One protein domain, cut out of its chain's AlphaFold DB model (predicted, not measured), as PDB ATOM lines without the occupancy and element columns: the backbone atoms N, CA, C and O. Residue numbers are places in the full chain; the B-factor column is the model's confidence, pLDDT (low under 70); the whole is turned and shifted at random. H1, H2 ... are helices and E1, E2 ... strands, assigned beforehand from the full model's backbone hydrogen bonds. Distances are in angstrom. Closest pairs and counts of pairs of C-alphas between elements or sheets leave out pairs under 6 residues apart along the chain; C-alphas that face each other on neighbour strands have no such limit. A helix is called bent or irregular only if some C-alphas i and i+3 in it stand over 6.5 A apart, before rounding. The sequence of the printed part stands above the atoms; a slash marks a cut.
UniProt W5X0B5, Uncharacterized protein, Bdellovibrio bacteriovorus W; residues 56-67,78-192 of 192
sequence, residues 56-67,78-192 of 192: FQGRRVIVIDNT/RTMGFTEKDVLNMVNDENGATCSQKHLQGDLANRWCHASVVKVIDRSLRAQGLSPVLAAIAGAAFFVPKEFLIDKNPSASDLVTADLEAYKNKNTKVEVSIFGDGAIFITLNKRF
ATOM      1  N   PHE A  56     175.124 199.973 193.033       42.31
ATOM      2  CA  PHE A  56     176.196 200.945 192.756       42.31
ATOM      3  C   PHE A  56     177.176 200.299 191.727       42.31
ATOM      4  O   PHE A  56     176.642 199.665 190.833       42.31
ATOM      5  N   GLN A  57     178.507 200.528 191.722       32.41
ATOM      6  CA  GLN A  57     179.531 199.995 190.764       32.41
ATOM      7  C   GLN A  57     180.939 199.889 191.373       32.41
ATOM      8  O   GLN A  57     181.170 200.710 192.246       32.41
ATOM      9  N   GLY A  58     181.839 199.072 190.758       35.50
ATOM     10  CA  GLY A  58     183.246 198.536 190.923       35.50
ATOM     11  C   GLY A  58     184.606 199.294 191.232       35.50
ATOM     12  O   GLY A  58     184.577 200.503 191.260       35.50
ATOM     13  N   ARG A  59     185.793 198.612 191.406       28.17
ATOM     14  CA  ARG A  59     187.263 198.785 190.984       28.17
ATOM     15  C   ARG A  59     188.437 197.709 191.238       28.17
ATOM     16  O   ARG A  59     188.432 196.930 192.167       28.17
ATOM     17  N   ARG A  60     189.507 197.712 190.405       29.81
ATOM     18  CA  ARG A  60     190.773 196.928 190.278       29.81
ATOM     19  C   ARG A  60     191.464 196.659 191.610       29.81
ATOM     20  O   ARG A  60     192.376 197.389 191.930       29.81
ATOM     21  N   VAL A  61     190.974 195.730 192.434       29.64
ATOM     22  CA  VAL A  61     190.691 196.034 193.861       29.64
ATOM     23  C   VAL A  61     191.145 197.424 194.310       29.64
ATOM     24  O   VAL A  61     192.023 197.598 195.145       29.64
ATOM     25  N   ILE A  62     190.542 198.454 193.756       32.69
ATOM     26  CA  ILE A  62     190.620 199.738 194.414       32.69
ATOM     27  C   ILE A  62     189.327 199.731 195.206       32.69
ATOM     28  O   ILE A  62     188.243 199.984 194.698       32.69
ATOM     29  N   VAL A  63     189.420 199.309 196.456       33.19
ATOM     30  CA  VAL A  63     188.248 199.292 197.320       33.19
ATOM     31  C   VAL A  63     187.785 200.737 197.467       33.19
ATOM     32  O   VAL A  63     188.437 201.537 198.131       33.19
ATOM     33  N   ILE A  64     186.686 201.093 196.813       40.16
ATOM     34  CA  ILE A  64     186.037 202.372 197.062       40.16
ATOM     35  C   ILE A  64     185.135 202.152 198.252       40.16
ATOM     36  O   ILE A  64     184.101 201.494 198.133       40.16
ATOM     37  N   ASP A  65     185.548 202.695 199.392       37.50
ATOM     38  CA  ASP A  65     184.661 202.813 200.532       37.50
ATOM     39  C   ASP A  65     183.682 203.955 200.272       37.50
ATOM     40  O   ASP A  65     184.019 205.136 200.274       37.50
ATOM     41  N   ASN A  66     182.454 203.583 199.956       46.72
ATOM     42  CA  ASN A  66     181.441 204.503 199.472       46.72
ATOM     43  C   ASN A  66     180.508 204.969 200.603       46.72
ATOM     44  O   ASN A  66     179.292 205.078 200.449       46.72
ATOM     45  N   THR A  67     181.102 205.192 201.774       42.44
ATOM     46  CA  THR A  67     180.447 205.520 203.050       42.44
ATOM     47  C   THR A  67     180.095 206.996 203.190       42.44
ATOM     48  O   THR A  67     179.343 207.376 204.087       42.44
ATOM     49  N   ARG A  78     176.606 206.652 189.575       82.44
ATOM     50  CA  ARG A  78     177.976 206.246 189.836       82.44
ATOM     51  C   ARG A  78     178.367 205.097 188.948       82.44
ATOM     52  O   ARG A  78     177.587 204.148 188.804       82.44
ATOM     53  N   THR A  79     179.594 205.191 188.467       84.00
ATOM     54  CA  THR A  79     180.279 204.223 187.625       84.00
ATOM     55  C   THR A  79     181.667 203.992 188.208       84.00
ATOM     56  O   THR A  79     182.346 204.929 188.616       84.00
ATOM     57  N   MET A  80     182.052 202.732 188.358       83.50
ATOM     58  CA  MET A  80     183.221 202.250 189.063       83.50
ATOM     59  C   MET A  80     183.325 202.902 190.440       83.50
ATOM     60  O   MET A  80     184.387 203.367 190.804       83.50
ATOM     61  N   GLY A  81     182.200 203.055 191.144       79.44
ATOM     62  CA  GLY A  81     182.081 203.680 192.466       79.44
ATOM     63  C   GLY A  81     182.269 205.200 192.507       79.44
ATOM     64  O   GLY A  81     182.046 205.804 193.557       79.44
ATOM     65  N   PHE A  82     182.565 205.840 191.377       83.56
ATOM     66  CA  PHE A  82     182.738 207.289 191.263       83.56
ATOM     67  C   PHE A  82     181.564 207.970 190.611       83.56
ATOM     68  O   PHE A  82     180.910 207.422 189.722       83.56
ATOM     69  N   THR A  83     181.350 209.210 191.017       87.62
ATOM     70  CA  THR A  83     180.589 210.165 190.227       87.62
ATOM     71  C   THR A  83     181.454 210.630 189.059       87.62
ATOM     72  O   THR A  83     182.677 210.491 189.090       87.62
ATOM     73  N   GLU A  84     180.835 211.222 188.043       83.88
ATOM     74  CA  GLU A  84     181.583 211.896 186.979       83.88
ATOM     75  C   GLU A  84     182.554 212.934 187.561       83.88
ATOM     76  O   GLU A  84     183.732 212.950 187.211       83.88
ATOM     77  N   LYS A  85     182.086 213.729 188.531       86.06
ATOM     78  CA  LYS A  85     182.890 214.749 189.211       86.06
ATOM     79  C   LYS A  85     184.122 214.164 189.900       86.06
ATOM     80  O   LYS A  85     185.202 214.731 189.784       86.06
ATOM     81  N   ASP A  86     183.982 213.038 190.599       88.69
ATOM     82  CA  ASP A  86     185.130 212.410 191.262       88.69
ATOM     83  C   ASP A  86     186.190 212.002 190.233       88.69
ATOM     84  O   ASP A  86     187.379 212.200 190.467       88.69
ATOM     85  N   VAL A  87     185.771 211.460 189.082       87.69
ATOM     86  CA  VAL A  87     186.702 211.067 188.018       87.69
ATOM     87  C   VAL A  87     187.358 212.274 187.365       87.69
ATOM     88  O   VAL A  87     188.575 212.267 187.202       87.69
ATOM     89  N   LEU A  88     186.587 213.312 187.041       86.50
ATOM     90  CA  LEU A  88     187.105 214.557 186.473       86.50
ATOM     91  C   LEU A  88     188.135 215.215 187.395       86.50
ATOM     92  O   LEU A  88     189.200 215.623 186.938       86.50
ATOM     93  N   ASN A  89     187.883 215.214 188.705       88.19
ATOM     94  CA  ASN A  89     188.856 215.670 189.692       88.19
ATOM     95  C   ASN A  89     190.124 214.796 189.690       88.19
ATOM     96  O   ASN A  89     191.231 215.322 189.745       88.19
ATOM     97  N   MET A  90     189.993 213.467 189.590       87.19
ATOM     98  CA  MET A  90     191.149 212.553 189.547       87.19
ATOM     99  C   MET A  90     192.029 212.737 188.308       87.19
ATOM    100  O   MET A  90     193.226 212.459 188.378       87.19
ATOM    101  N   VAL A  91     191.458 213.185 187.187       87.50
ATOM    102  CA  VAL A  91     192.201 213.456 185.944       87.50
ATOM    103  C   VAL A  91     192.555 214.937 185.763       87.50
ATOM    104  O   VAL A  91     193.089 215.311 184.722       87.50
ATOM    105  N   ASN A  92     192.313 215.774 186.779       90.56
ATOM    106  CA  ASN A  92     192.536 217.225 186.762       90.56
ATOM    107  C   ASN A  92     191.786 217.969 185.633       90.56
ATOM    108  O   ASN A  92     192.320 218.914 185.052       90.56
ATOM    109  N   ASP A  93     190.545 217.568 185.329       87.38
ATOM    110  CA  ASP A  93     189.657 218.236 184.359       87.38
ATOM    111  C   ASP A  93     188.294 218.585 184.985       87.38
ATOM    112  O   ASP A  93     187.240 218.164 184.519       87.38
ATOM    113  N   GLU A  94     188.298 219.353 186.078       86.38
ATOM    114  CA  GLU A  94     187.108 219.627 186.911       86.38
ATOM    115  C   GLU A  94     185.927 220.276 186.161       86.38
ATOM    116  O   GLU A  94     184.778 220.146 186.582       86.38
ATOM    117  N   ASN A  95     186.208 220.975 185.055       84.62
ATOM    118  CA  ASN A  95     185.212 221.649 184.211       84.62
ATOM    119  C   ASN A  95     184.966 220.913 182.881       84.62
ATOM    120  O   ASN A  95     184.342 221.464 181.969       84.62
ATOM    121  N   GLY A  96     185.529 219.714 182.739       86.44
ATOM    122  CA  GLY A  96     185.423 218.882 181.554       86.44
ATOM    123  C   GLY A  96     184.167 218.020 181.531       86.44
ATOM    124  O   GLY A  96     183.198 218.236 182.256       86.44
ATOM    125  N   ALA A  97     184.204 217.016 180.661       86.56
ATOM    126  CA  ALA A  97     183.189 215.976 180.570       86.56
ATOM    127  C   ALA A  97     183.888 214.652 180.278       86.56
ATOM    128  O   ALA A  97     184.747 214.598 179.395       86.56
ATOM    129  N   THR A  98     183.503 213.583 180.972       82.25
ATOM    130  CA  THR A  98     184.209 212.289 180.898       82.25
ATOM    131  C   THR A  98     184.185 211.655 179.509       82.25
ATOM    132  O   THR A  98     185.128 210.969 179.131       82.25
ATOM    133  N   CYS A  99     183.142 211.937 178.723       84.69
ATOM    134  CA  CYS A  99     182.992 211.505 177.329       84.69
ATOM    135  C   CYS A  99     183.566 212.498 176.299       84.69
ATOM    136  O   CYS A  99     183.214 212.444 175.119       84.69
ATOM    137  N   SER A 100     184.381 213.469 176.724       86.12
ATOM    138  CA  SER A 100     184.952 214.460 175.810       86.12
ATOM    139  C   SER A 100     186.109 213.890 174.987       86.12
ATOM    140  O   SER A 100     186.845 213.018 175.435       86.12
ATOM    141  N   GLN A 101     186.348 214.470 173.807       80.00
ATOM    142  CA  GLN A 101     187.478 214.105 172.936       80.00
ATOM    143  C   GLN A 101     188.865 214.389 173.546       80.00
ATOM    144  O   GLN A 101     189.876 214.045 172.939       80.00
ATOM    145  N   LYS A 102     188.934 215.054 174.710       80.19
ATOM    146  CA  LYS A 102     190.193 215.289 175.429       80.19
ATOM    147  C   LYS A 102     190.661 214.051 176.191       80.19
ATOM    148  O   LYS A 102     191.861 213.901 176.403       80.19
ATOM    149  N   HIS A 103     189.731 213.188 176.595       82.38
ATOM    150  CA  HIS A 103     190.038 211.951 177.296       82.38
ATOM    151  C   HIS A 103     190.256 210.851 176.269       82.38
ATOM    152  O   HIS A 103     189.359 210.495 175.510       82.38
ATOM    153  N   LEU A 104     191.491 210.365 176.208       81.31
ATOM    154  CA  LEU A 104     191.907 209.366 175.234       81.31
ATOM    155  C   LEU A 104     191.812 207.954 175.817       81.31
ATOM    156  O   LEU A 104     191.579 207.745 177.009       81.31
ATOM    157  N   GLN A 105     192.042 206.979 174.945       76.62
ATOM    158  CA  GLN A 105     192.103 205.561 175.278       76.62
ATOM    159  C   GLN A 105     193.000 205.315 176.499       76.62
ATOM    160  O   GLN A 105     194.114 205.831 176.602       76.62
ATOM    161  N   GLY A 106     192.500 204.520 177.441       71.75
ATOM    162  CA  GLY A 106     193.199 204.171 178.675       71.75
ATOM    163  C   GLY A 106     193.015 205.151 179.836       71.75
ATOM    164  O   GLY A 106     193.207 204.715 180.978       71.75
ATOM    165  N   ASP A 107     192.586 206.394 179.585       86.81
ATOM    166  CA  ASP A 107     192.307 207.393 180.625       86.81
ATOM    167  C   ASP A 107     191.108 206.993 181.501       86.81
ATOM    168  O   ASP A 107     190.147 206.367 181.047       86.81
ATOM    169  N   LEU A 108     191.150 207.363 182.783       85.56
ATOM    170  CA  LEU A 108     190.104 207.029 183.745       85.56
ATOM    171  C   LEU A 108     188.762 207.680 183.378       85.56
ATOM    172  O   LEU A 108     187.723 207.046 183.562       85.56
ATOM    173  N   ALA A 109     188.777 208.901 182.842       87.56
ATOM    174  CA  ALA A 109     187.571 209.584 182.389       87.56
ATOM    175  C   ALA A 109     186.935 208.888 181.179       87.56
ATOM    176  O   ALA A 109     185.741 208.584 181.223       87.56
ATOM    177  N   ASN A 110     187.733 208.500 180.177       87.75
ATOM    178  CA  ASN A 110     187.239 207.727 179.032       87.75
ATOM    179  C   ASN A 110     186.649 206.375 179.471       87.75
ATOM    180  O   ASN A 110     185.537 206.003 179.093       87.75
ATOM    181  N   ARG A 111     187.347 205.668 180.367       90.44
ATOM    182  CA  ARG A 111     186.862 204.410 180.958       90.44
ATOM    183  C   ARG A 111     185.546 204.587 181.703       90.44
ATOM    184  O   ARG A 111     184.666 203.735 181.595       90.44
ATOM    185  N   TRP A 112     185.403 205.673 182.462       91.31
ATOM    186  CA  TRP A 112     184.162 205.983 183.172       91.31
ATOM    187  C   TRP A 112     183.026 206.270 182.200       91.31
ATOM    188  O   TRP A 112     181.934 205.735 182.387       91.31
ATOM    189  N   CYS A 113     183.294 207.015 181.127       89.88
ATOM    190  CA  CYS A 113     182.319 207.246 180.069       89.88
ATOM    191  C   CYS A 113     181.824 205.920 179.472       89.88
ATOM    192  O   CYS A 113     180.626 205.637 179.495       89.88
ATOM    193  N   HIS A 114     182.732 205.056 179.016       90.69
ATOM    194  CA  HIS A 114     182.357 203.784 178.396       90.69
ATOM    195  C   HIS A 114     181.598 202.878 179.373       90.69
ATOM    196  O   HIS A 114     180.519 202.368 179.056       90.69
ATOM    197  N   ALA A 115     182.088 202.756 180.609       90.69
ATOM    198  CA  ALA A 115     181.420 201.978 181.646       90.69
ATOM    199  C   ALA A 115     180.037 202.543 182.011       90.69
ATOM    200  O   ALA A 115     179.137 201.769 182.338       90.69
ATOM    201  N   SER A 116     179.827 203.861 181.914       88.31
ATOM    202  CA  SER A 116     178.524 204.482 182.175       88.31
ATOM    203  C   SER A 116     177.483 204.088 181.125       88.31
ATOM    204  O   SER A 116     176.368 203.711 181.487       88.31
ATOM    205  N   VAL A 117     177.870 204.075 179.845       87.31
ATOM    206  CA  VAL A 117     177.014 203.642 178.734       87.31
ATOM    207  C   VAL A 117     176.662 202.165 178.883       87.31
ATOM    208  O   VAL A 117     175.481 201.812 178.875       87.31
ATOM    209  N   VAL A 118     177.663 201.305 179.113       91.25
ATOM    210  CA  VAL A 118     177.436 199.869 179.348       91.25
ATOM    211  C   VAL A 118     176.497 199.645 180.534       91.25
ATOM    212  O   VAL A 118     175.596 198.812 180.453       91.25
ATOM    213  N   LYS A 119     176.656 200.409 181.624       87.88
ATOM    214  CA  LYS A 119     175.789 200.312 182.804       87.88
ATOM    215  C   LYS A 119     174.333 200.633 182.490       87.88
ATOM    216  O   LYS A 119     173.437 199.962 183.000       87.88
ATOM    217  N   VAL A 120     174.091 201.683 181.708       83.69
ATOM    218  CA  VAL A 120     172.732 202.075 181.315       83.69
ATOM    219  C   VAL A 120     172.096 200.964 180.482       83.69
ATOM    220  O   VAL A 120     170.996 200.526 180.809       83.69
ATOM    221  N   ILE A 121     172.818 200.435 179.489       83.56
ATOM    222  CA  ILE A 121     172.332 199.337 178.643       83.56
ATOM    223  C   ILE A 121     172.029 198.086 179.480       83.56
ATOM    224  O   ILE A 121     170.935 197.534 179.371       83.56
ATOM    225  N   ASP A 122     172.949 197.663 180.355       87.56
ATOM    226  CA  ASP A 122     172.744 196.520 181.259       87.56
ATOM    227  C   ASP A 122     171.472 196.679 182.095       87.56
ATOM    228  O   ASP A 122     170.625 195.785 182.135       87.56
ATOM    229  N   ARG A 123     171.293 197.845 182.722       82.56
ATOM    230  CA  ARG A 123     170.116 198.130 183.549       82.56
ATOM    231  C   ARG A 123     168.826 198.080 182.738       82.56
ATOM    232  O   ARG A 123     167.870 197.445 183.183       82.56
ATOM    233  N   SER A 124     168.807 198.673 181.546       78.69
ATOM    234  CA  SER A 124     167.652 198.620 180.645       78.69
ATOM    235  C   SER A 124     167.319 197.193 180.205       78.69
ATOM    236  O   SER A 124     166.144 196.834 180.143       78.69
ATOM    237  N   LEU A 125     168.322 196.359 179.923       80.19
ATOM    238  CA  LEU A 125     168.116 194.961 179.533       80.19
ATOM    239  C   LEU A 125     167.622 194.103 180.705       80.19
ATOM    240  O   LEU A 125     166.719 193.282 180.545       80.19
ATOM    241  N   ARG A 126     168.156 194.321 181.908       83.12
ATOM    242  CA  ARG A 126     167.703 193.626 183.124       83.12
ATOM    243  C   ARG A 126     166.285 194.011 183.516       83.12
ATOM    244  O   ARG A 126     165.525 193.141 183.933       83.12
ATOM    245  N   ALA A 127     165.912 195.280 183.349       78.81
ATOM    246  CA  ALA A 127     164.538 195.741 183.553       78.81
ATOM    247  C   ALA A 127     163.543 195.039 182.611       78.81
ATOM    248  O   ALA A 127     162.389 194.833 182.970       78.81
ATOM    249  N   GLN A 128     164.007 194.599 181.437       81.75
ATOM    250  CA  GLN A 128     163.234 193.801 180.480       81.75
ATOM    251  C   GLN A 128     163.254 192.290 180.782       81.75
ATOM    252  O   GLN A 128     162.745 191.494 179.995       81.75
ATOM    253  N   GLY A 129     163.825 191.876 181.916       83.88
ATOM    254  CA  GLY A 129     163.862 190.481 182.356       83.88
ATOM    255  C   GLY A 129     165.066 189.684 181.855       83.88
ATOM    256  O   GLY A 129     165.119 188.472 182.069       83.88
ATOM    257  N   LEU A 130     166.049 190.328 181.214       85.75
ATOM    258  CA  LEU A 130     167.274 189.644 180.816       85.75
ATOM    259  C   LEU A 130     168.110 189.283 182.055       85.75
ATOM    260  O   LEU A 130     168.200 190.054 183.016       85.75
ATOM    261  N   SER A 131     168.731 188.098 182.047       87.81
ATOM    262  CA  SER A 131     169.570 187.679 183.170       87.81
ATOM    263  C   SER A 131     170.777 188.621 183.320       87.81
ATOM    264  O   SER A 131     171.288 189.114 182.311       87.81
ATOM    265  N   PRO A 132     171.276 188.863 184.549       86.38
ATOM    266  CA  PRO A 132     172.364 189.817 184.777       86.38
ATOM    267  C   PRO A 132     173.612 189.556 183.925       86.38
ATOM    268  O   PRO A 132     174.217 190.486 183.411       86.38
ATOM    269  N   VAL A 133     173.975 188.285 183.729       87.00
ATOM    270  CA  VAL A 133     175.150 187.911 182.928       87.00
ATOM    271  C   VAL A 133     174.938 188.237 181.448       87.00
ATOM    272  O   VAL A 133     175.825 188.801 180.814       87.00
ATOM    273  N   LEU A 134     173.763 187.920 180.893       87.81
ATOM    274  CA  LEU A 134     173.465 188.205 179.488       87.81
ATOM    275  C   LEU A 134     173.352 189.707 179.226       87.81
ATOM    276  O   LEU A 134     173.844 190.178 178.205       87.81
ATOM    277  N   ALA A 135     172.753 190.457 180.150       87.00
ATOM    278  CA  ALA A 135     172.673 191.910 180.065       87.00
ATOM    279  C   ALA A 135     174.055 192.570 180.115       87.00
ATOM    280  O   ALA A 135     174.339 193.436 179.289       87.00
ATOM    281  N   ALA A 136     174.944 192.094 180.989       86.44
ATOM    282  CA  ALA A 136     176.305 192.603 181.079       86.44
ATOM    283  C   ALA A 136     177.121 192.321 179.808       86.44
ATOM    284  O   ALA A 136     177.833 193.207 179.332       86.44
ATOM    285  N   ILE A 137     177.001 191.114 179.239       87.75
ATOM    286  CA  ILE A 137     177.661 190.745 177.977       87.75
ATOM    287  C   ILE A 137     177.110 191.583 176.819       87.75
ATOM    288  O   ILE A 137     177.885 192.117 176.032       87.75
ATOM    289  N   ALA A 138     175.788 191.730 176.721       88.44
ATOM    290  CA  ALA A 138     175.153 192.526 175.674       88.44
ATOM    291  C   ALA A 138     175.525 194.014 175.777       88.44
ATOM    292  O   ALA A 138     175.820 194.644 174.763       88.44
ATOM    293  N   GLY A 139     175.583 194.557 176.996       88.62
ATOM    294  CA  GLY A 139     176.073 195.910 177.248       88.62
ATOM    295  C   GLY A 139     177.526 196.086 176.809       88.62
ATOM    296  O   GLY A 139     177.832 197.050 176.117       88.62
ATOM    297  N   ALA A 140     178.409 195.140 177.136       88.81
ATOM    298  CA  ALA A 140     179.806 195.174 176.696       88.81
ATOM    299  C   ALA A 140     179.939 195.090 175.165       88.81
ATOM    300  O   ALA A 140     180.736 195.805 174.556       88.81
ATOM    301  N   ALA A 141     179.125 194.236 174.535       89.69
ATOM    302  CA  ALA A 141     179.120 194.029 173.092       89.69
ATOM    303  C   ALA A 141     178.711 195.285 172.305       89.69
ATOM    304  O   ALA A 141     179.073 195.398 171.137       89.69
ATOM    305  N   PHE A 142     178.023 196.247 172.930       87.69
ATOM    306  CA  PHE A 142     177.655 197.522 172.304       87.69
ATOM    307  C   PHE A 142     178.861 198.281 171.731       87.69
ATOM    308  O   PHE A 142     178.763 198.880 170.662       87.69
ATOM    309  N   PHE A 143     180.011 198.227 172.408       86.00
ATOM    310  CA  PHE A 143     181.224 198.915 171.963       86.00
ATOM    311  C   PHE A 143     182.014 198.136 170.908       86.00
ATOM    312  O   PHE A 143     182.817 198.734 170.200       86.00
ATOM    313  N   VAL A 144     181.760 196.836 170.721       86.31
ATOM    314  CA  VAL A 144     182.515 196.004 169.768       86.31
ATOM    315  C   VAL A 144     182.401 196.531 168.327       86.31
ATOM    316  O   VAL A 144     183.442 196.702 167.692       86.31
ATOM    317  N   PRO A 145     181.208 196.866 167.790       82.88
ATOM    318  CA  PRO A 145     181.112 197.468 166.461       82.88
ATOM    319  C   PRO A 145     181.871 198.794 166.341       82.88
ATOM    320  O   PRO A 145     182.573 199.005 165.358       82.88
ATOM    321  N   LYS A 146     181.766 199.682 167.338       81.00
ATOM    322  CA  LYS A 146     182.462 200.977 167.325       81.00
ATOM    323  C   LYS A 146     183.984 200.777 167.324       81.00
ATOM    324  O   LYS A 146     184.654 201.325 166.452       81.00
ATOM    325  N   GLU A 147     184.505 199.962 168.237       80.75
ATOM    326  CA  GLU A 147     185.948 199.738 168.386       80.75
ATOM    327  C   GLU A 147     186.559 199.026 167.175       80.75
ATOM    328  O   GLU A 147     187.593 199.450 166.675       80.75
ATOM    329  N   PHE A 148     185.930 197.958 166.672       79.75
ATOM    330  CA  PHE A 148     186.552 197.104 165.651       79.75
ATOM    331  C   PHE A 148     186.131 197.413 164.210       79.75
ATOM    332  O   PHE A 148     186.803 196.951 163.289       79.75
ATOM    333  N   LEU A 149     185.035 198.151 163.988       78.94
ATOM    334  CA  LEU A 149     184.553 198.467 162.633       78.94
ATOM    335  C   LEU A 149     184.710 199.942 162.257       78.94
ATOM    336  O   LEU A 149     184.794 200.245 161.067       78.94
ATOM    337  N   ILE A 150     184.720 200.858 163.231       76.50
ATOM    338  CA  ILE A 150     184.740 202.307 162.973       76.50
ATOM    339  C   ILE A 150     186.086 202.915 163.370       76.50
ATOM    340  O   ILE A 150     186.669 203.678 162.592       76.50
ATOM    341  N   ASP A 151     186.589 202.582 164.557       74.12
ATOM    342  CA  ASP A 151     187.830 203.163 165.052       74.12
ATOM    343  C   ASP A 151     189.050 202.533 164.369       74.12
ATOM    344  O   ASP A 151     189.206 201.320 164.252       74.12
ATOM    345  N   LYS A 152     189.954 203.394 163.887       73.75
ATOM    346  CA  LYS A 152     191.169 202.961 163.177       73.75
ATOM    347  C   LYS A 152     192.191 202.287 164.096       73.75
ATOM    348  O   LYS A 152     193.051 201.568 163.605       73.75
ATOM    349  N   ASN A 153     192.090 202.545 165.400       77.94
ATOM    350  CA  ASN A 153     192.958 202.018 166.445       77.94
ATOM    351  C   ASN A 153     192.066 201.482 167.577       77.94
ATOM    352  O   ASN A 153     191.801 202.235 168.515       77.94
ATOM    353  N   PRO A 154     191.559 200.240 167.480       79.81
ATOM    354  CA  PRO A 154     190.739 199.651 168.535       79.81
ATOM    355  C   PRO A 154     191.510 199.637 169.852       79.81
ATOM    356  O   PRO A 154     192.675 199.226 169.878       79.81
ATOM    357  N   SER A 155     190.858 200.028 170.948       83.56
ATOM    358  CA  SER A 155     191.458 199.903 172.274       83.56
ATOM    359  C   SER A 155     190.689 198.938 173.155       83.56
ATOM    360  O   SER A 155     189.513 199.105 173.461       83.56
ATOM    361  N   ALA A 156     191.402 197.946 173.682       84.94
ATOM    362  CA  ALA A 156     190.837 197.032 174.664       84.94
ATOM    363  C   ALA A 156     190.438 197.751 175.975       84.94
ATOM    364  O   ALA A 156     189.609 197.235 176.723       84.94
ATOM    365  N   SER A 157     190.975 198.951 176.248       85.50
ATOM    366  CA  SER A 157     190.588 199.779 177.404       85.50
ATOM    367  C   SER A 157     189.189 200.376 177.307       85.50
ATOM    368  O   SER A 157     188.709 200.939 178.288       85.50
ATOM    369  N   ASP A 158     188.580 200.302 176.131       85.00
ATOM    370  CA  ASP A 158     187.307 200.942 175.811       85.00
ATOM    371  C   ASP A 158     186.167 199.908 175.810       85.00
ATOM    372  O   ASP A 158     184.983 200.249 175.832       85.00
ATOM    373  N   LEU A 159     186.527 198.626 175.878       90.38
ATOM    374  CA  LEU A 159     185.619 197.516 176.115       90.38
ATOM    375  C   LEU A 159     185.516 197.277 177.615       90.38
ATOM    376  O   LEU A 159     186.531 197.095 178.285       90.38
ATOM    377  N   VAL A 160     184.297 197.234 178.143       92.00
ATOM    378  CA  VAL A 160     184.050 197.033 179.572       92.00
ATOM    379  C   VAL A 160     182.768 196.251 179.796       92.00
ATOM    380  O   VAL A 160     181.787 196.435 179.081       92.00
ATOM    381  N   THR A 161     182.761 195.368 180.789       89.75
ATOM    382  CA  THR A 161     181.540 194.705 181.250       89.75
ATOM    383  C   THR A 161     180.759 195.613 182.189       89.75
ATOM    384  O   THR A 161     181.340 196.375 182.962       89.75
ATOM    385  N   ALA A 162     179.433 195.468 182.215       85.94
ATOM    386  CA  ALA A 162     178.659 196.005 183.331       85.94
ATOM    387  C   ALA A 162     179.141 195.388 184.656       85.94
ATOM    388  O   ALA A 162     179.847 194.369 184.653       85.94
ATOM    389  N   ASP A 163     178.780 195.986 185.794       83.69
ATOM    390  CA  ASP A 163     179.190 195.403 187.068       83.69
ATOM    391  C   ASP A 163     178.469 194.093 187.321       83.69
ATOM    392  O   ASP A 163     177.240 194.011 187.401       83.69
ATOM    393  N   LEU A 164     179.275 193.071 187.523       85.62
ATOM    394  CA  LEU A 164     178.832 191.756 187.915       85.62
ATOM    395  C   LEU A 164     178.802 191.691 189.440       85.62
ATOM    396  O   LEU A 164     179.782 192.007 190.115       85.62
ATOM    397  N   GLU A 165     177.670 191.282 190.004       85.50
ATOM    398  CA  GLU A 165     177.551 191.055 191.444       85.50
ATOM    399  C   GLU A 165     178.355 189.800 191.817       85.50
ATOM    400  O   GLU A 165     177.959 188.685 191.485       85.50
ATOM    401  N   ALA A 166     179.496 189.981 192.486       83.44
ATOM    402  CA  ALA A 166     180.356 188.880 192.922       83.44
ATOM    403  C   ALA A 166     179.970 188.364 194.314       83.44
ATOM    404  O   ALA A 166     180.138 187.185 194.618       83.44
ATOM    405  N   TYR A 167     179.455 189.245 195.174       83.69
ATOM    406  CA  TYR A 167     178.993 188.886 196.510       83.69
ATOM    407  C   TYR A 167     177.914 189.850 196.990       83.69
ATOM    408  O   TYR A 167     177.992 191.058 196.761       83.69
ATOM    409  N   LYS A 168     176.931 189.331 197.725       86.00
ATOM    410  CA  LYS A 168     175.910 190.151 198.369       86.00
ATOM    411  C   LYS A 168     175.403 189.510 199.646       86.00
ATOM    412  O   LYS A 168     174.964 188.365 199.657       86.00
ATOM    413  N   ASN A 169     175.395 190.297 200.710       88.12
ATOM    414  CA  ASN A 169     174.671 190.024 201.941       88.12
ATOM    415  C   ASN A 169     173.837 191.265 202.329       88.12
ATOM    416  O   ASN A 169     173.730 192.226 201.565       88.12
ATOM    417  N   LYS A 170     173.216 191.250 203.516       84.69
ATOM    418  CA  LYS A 170     172.362 192.357 203.988       84.69
ATOM    419  C   LYS A 170     173.106 193.696 204.135       84.69
ATOM    420  O   LYS A 170     172.501 194.745 203.930       84.69
ATOM    421  N   ASN A 171     174.400 193.652 204.446       81.69
ATOM    422  CA  ASN A 171     175.209 194.809 204.838       81.69
ATOM    423  C   ASN A 171     176.379 195.075 203.880       81.69
ATOM    424  O   ASN A 171     177.168 195.988 204.101       81.69
ATOM    425  N   THR A 172     176.567 194.254 202.852       80.31
ATOM    426  CA  THR A 172     177.750 194.278 201.995       80.31
ATOM    427  C   THR A 172     177.392 193.778 200.608       80.31
ATOM    428  O   THR A 172     176.832 192.694 200.456       80.31
ATOM    429  N   LYS A 173     177.754 194.551 199.590       83.06
ATOM    430  CA  LYS A 173     177.674 194.163 198.182       83.06
ATOM    431  C   LYS A 173     179.032 194.388 197.530       83.06
ATOM    432  O   LYS A 173     179.613 195.458 197.710       83.06
ATOM    433  N   VAL A 174     179.504 193.391 196.792       80.62
ATOM    434  CA  VAL A 174     180.738 193.431 196.008       80.62
ATOM    435  C   VAL A 174     180.387 193.323 194.531       80.62
ATOM    436  O   VAL A 174     179.723 192.375 194.112       80.62
ATOM    437  N   GLU A 175     180.829 194.301 193.754       85.44
ATOM    438  CA  GLU A 175     180.528 194.439 192.326       85.44
ATOM    439  C   GLU A 175     181.814 194.506 191.519       85.44
ATOM    440  O   GLU A 175     182.705 195.239 191.922       85.44
ATOM    441  N   VAL A 176     181.911 193.779 190.405       83.31
ATOM    442  CA  VAL A 176     183.117 193.688 189.573       83.31
ATOM    443  C   VAL A 176     182.809 194.064 188.125       83.31
ATOM    444  O   VAL A 176     182.081 193.350 187.448       83.31
ATOM    445  N   SER A 177     183.375 195.154 187.623       86.75
ATOM    446  CA  SER A 177     183.442 195.495 186.196       86.75
ATOM    447  C   SER A 177     184.781 195.001 185.633       86.75
ATOM    448  O   SER A 177     185.760 194.937 186.361       86.75
ATOM    449  N   ILE A 178     184.880 194.592 184.374       88.44
ATOM    450  CA  ILE A 178     186.147 194.115 183.790       88.44
ATOM    451  C   ILE A 178     186.322 194.781 182.436       88.44
ATOM    452  O   ILE A 178     185.408 194.756 181.619       88.44
ATOM    453  N   PHE A 179     187.485 195.372 182.198       89.50
ATOM    454  CA  PHE A 179     187.847 195.956 180.915       89.50
ATOM    455  C   PHE A 179     188.599 194.956 180.037       89.50
ATOM    456  O   PHE A 179     189.283 194.062 180.541       89.50
ATOM    457  N   GLY A 180     188.507 195.138 178.720       85.31
ATOM    458  CA  GLY A 180     189.153 194.281 177.726       85.31
ATOM    459  C   GLY A 180     190.680 194.280 177.816       85.31
ATOM    460  O   GLY A 180     191.313 193.303 177.432       85.31
ATOM    461  N   ASP A 181     191.282 195.330 178.377       84.00
ATOM    462  CA  ASP A 181     192.722 195.417 178.655       84.00
ATOM    463  C   ASP A 181     193.136 194.746 179.981       84.00
ATOM    464  O   ASP A 181     194.259 194.917 180.458       84.00
ATOM    465  N   GLY A 182     192.218 194.021 180.621       84.88
ATOM    466  CA  GLY A 182     192.437 193.365 181.906       84.88
ATOM    467  C   GLY A 182     192.305 194.301 183.106       84.88
ATOM    468  O   GLY A 182     192.612 193.897 184.232       84.88
ATOM    469  N   ALA A 183     191.852 195.551 182.928       83.56
ATOM    470  CA  ALA A 183     191.519 196.379 184.078       83.56
ATOM    471  C   ALA A 183     190.285 195.848 184.800       83.56
ATOM    472  O   ALA A 183     189.163 195.970 184.335       83.56
ATOM    473  N   ILE A 184     190.486 195.249 185.964       85.00
ATOM    474  CA  ILE A 184     189.383 194.802 186.814       85.00
ATOM    475  C   ILE A 184     188.815 195.998 187.555       85.00
ATOM    476  O   ILE A 184     189.529 196.955 187.787       85.00
ATOM    477  N   PHE A 185     187.542 195.955 187.921       84.06
ATOM    478  CA  PHE A 185     186.838 196.941 188.694       84.06
ATOM    479  C   PHE A 185     185.911 196.345 189.827       84.06
ATOM    480  O   PHE A 185     184.720 196.394 189.668       84.06
ATOM    481  N   ILE A 186     186.376 195.897 191.023       79.75
ATOM    482  CA  ILE A 186     185.727 195.621 192.373       79.75
ATOM    483  C   ILE A 186     185.312 196.790 193.348       79.75
ATOM    484  O   ILE A 186     186.159 197.472 193.925       79.75
ATOM    485  N   THR A 187     184.018 196.999 193.595       81.81
ATOM    486  CA  THR A 187     183.491 197.978 194.570       81.81
ATOM    487  C   THR A 187     182.872 197.294 195.736       81.81
ATOM    488  O   THR A 187     182.142 196.320 195.570       81.81
ATOM    489  N   LEU A 188     183.084 197.898 196.898       77.06
ATOM    490  CA  LEU A 188     182.484 197.506 198.147       77.06
ATOM    491  C   LEU A 188     181.423 198.529 198.564       77.06
ATOM    492  O   LEU A 188     181.733 199.639 198.981       77.06
ATOM    493  N   ASN A 189     180.154 198.136 198.520       75.25
ATOM    494  CA  ASN A 189     179.097 198.902 199.168       75.25
ATOM    495  C   ASN A 189     178.827 198.276 200.535       75.25
ATOM    496  O   ASN A 189     178.181 197.228 200.611       75.25
ATOM    497  N   LYS A 190     179.329 198.900 201.603       72.44
ATOM    498  CA  LYS A 190     179.109 198.464 202.985       72.44
ATOM    499  C   LYS A 190     178.123 199.395 203.689       72.44
ATOM    500  O   LYS A 190     178.231 200.611 203.581       72.44
ATOM    501  N   ARG A 191     177.160 198.819 204.405       67.75
ATOM    502  CA  ARG A 191     176.299 199.531 205.358       67.75
ATOM    503  C   ARG A 191     176.828 199.250 206.761       67.75
ATOM    504  O   ARG A 191     177.039 198.080 207.091       67.75
ATOM    505  N   PHE A 192     177.094 200.308 207.520       62.59
ATOM    506  CA  PHE A 192     177.449 200.237 208.937       62.59
ATOM    507  C   PHE A 192     176.196 200.326 209.800       62.59
ATOM    508  O   PHE A 192     175.268 201.062 209.393       62.59
TER     509      PHE A 192
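Overview. This is residues 56 to 67 and 78 to 192 of the 192 residues of an uncharacterized protein of Bdellovibrio bacteriovorus W (UniProt W5X0B5). The long helix H2 lies in the middle of the domain, with the short helix H1 packed at its first residues and H3 crossing its later part. A three-stranded sheet, E1 E2 E3, lies toward one end of the longest axis, and H4 with the start of the link after it lies at the other end; H3 only grazes the sheet. The printed part has 127 residues, with four named helices followed by three named strands, H1 H2 H3 H4 E1 E2 E3, of the mixed class. The sheet order is E1 E2 E3, antiparallel. The whole is compact, with a radius of gyration of the C-alphas of 14.4 A and spans of 46 by 35 by 24 A.

Arrangement. H1, residues 84 to 90, touches H2, residues 108 to 127, which touches H1 with its residues 108 to 112 alone; the closest C-alphas are those of Val 87 and Ala 109, 5.9 A apart. The two are a helical hairpin, opposite ways at a shallow tilt of 25 degrees. With residues 117 to 126 alone, H2 touches H3, residues 132 to 141, at a steep tilt of 48 degrees, opposite ways; the closest C-alphas are those of Val 118 and Gly 139, 4.7 A apart. H3 and H4, residues 143 to 150, meet only through their link. H2 and H4 are only just apart, their closest C-alphas at 8.1 A. In H1, H2, H3 and H4 every O i to N i+4 pair is within hydrogen-bond range. E1, residues 164 to 168, E2, residues 172 to 178, and E3, residues 184 to 190, form a meander, each strand the antiparallel neighbour of the one before. In the hairpin of E1 and E2, N 164 and O 176 are within hydrogen-bond range at 2.8 A. In the hairpin of E2 and E3, N 185 and O 177 are at 2.6 A. H3 is on the sheet but only grazes it, with its residues 132 to 140.

Along the chain. H1 begins at C-alpha 84, (181.583, 211.896, 186.979). H2 is 27.9 A long and ends at C-alpha 127, (164.538, 195.741, 183.553). H3 is 14.1 A long. H4 is neither bent nor irregular, but only just: C-alphas 147 and 150 are 6.1 A apart. E2 is 20.0 A long and E3 19.5 A, ending at C-alpha 190, (179.109, 198.464, 202.985).

Size, cuts and confidence. The C-alphas farthest apart, of Lys 152 and Phe 192, are 47.9 A apart. Residues 68 to 77 are not printed, and C-alphas 67 and 78 are 13.5 A apart across the cut. The links H1 to H2 and H4 to E1 are long. Mean pLDDT of the printed part is 79.6; residues 56 to 67 and 191 to 192 are under 70.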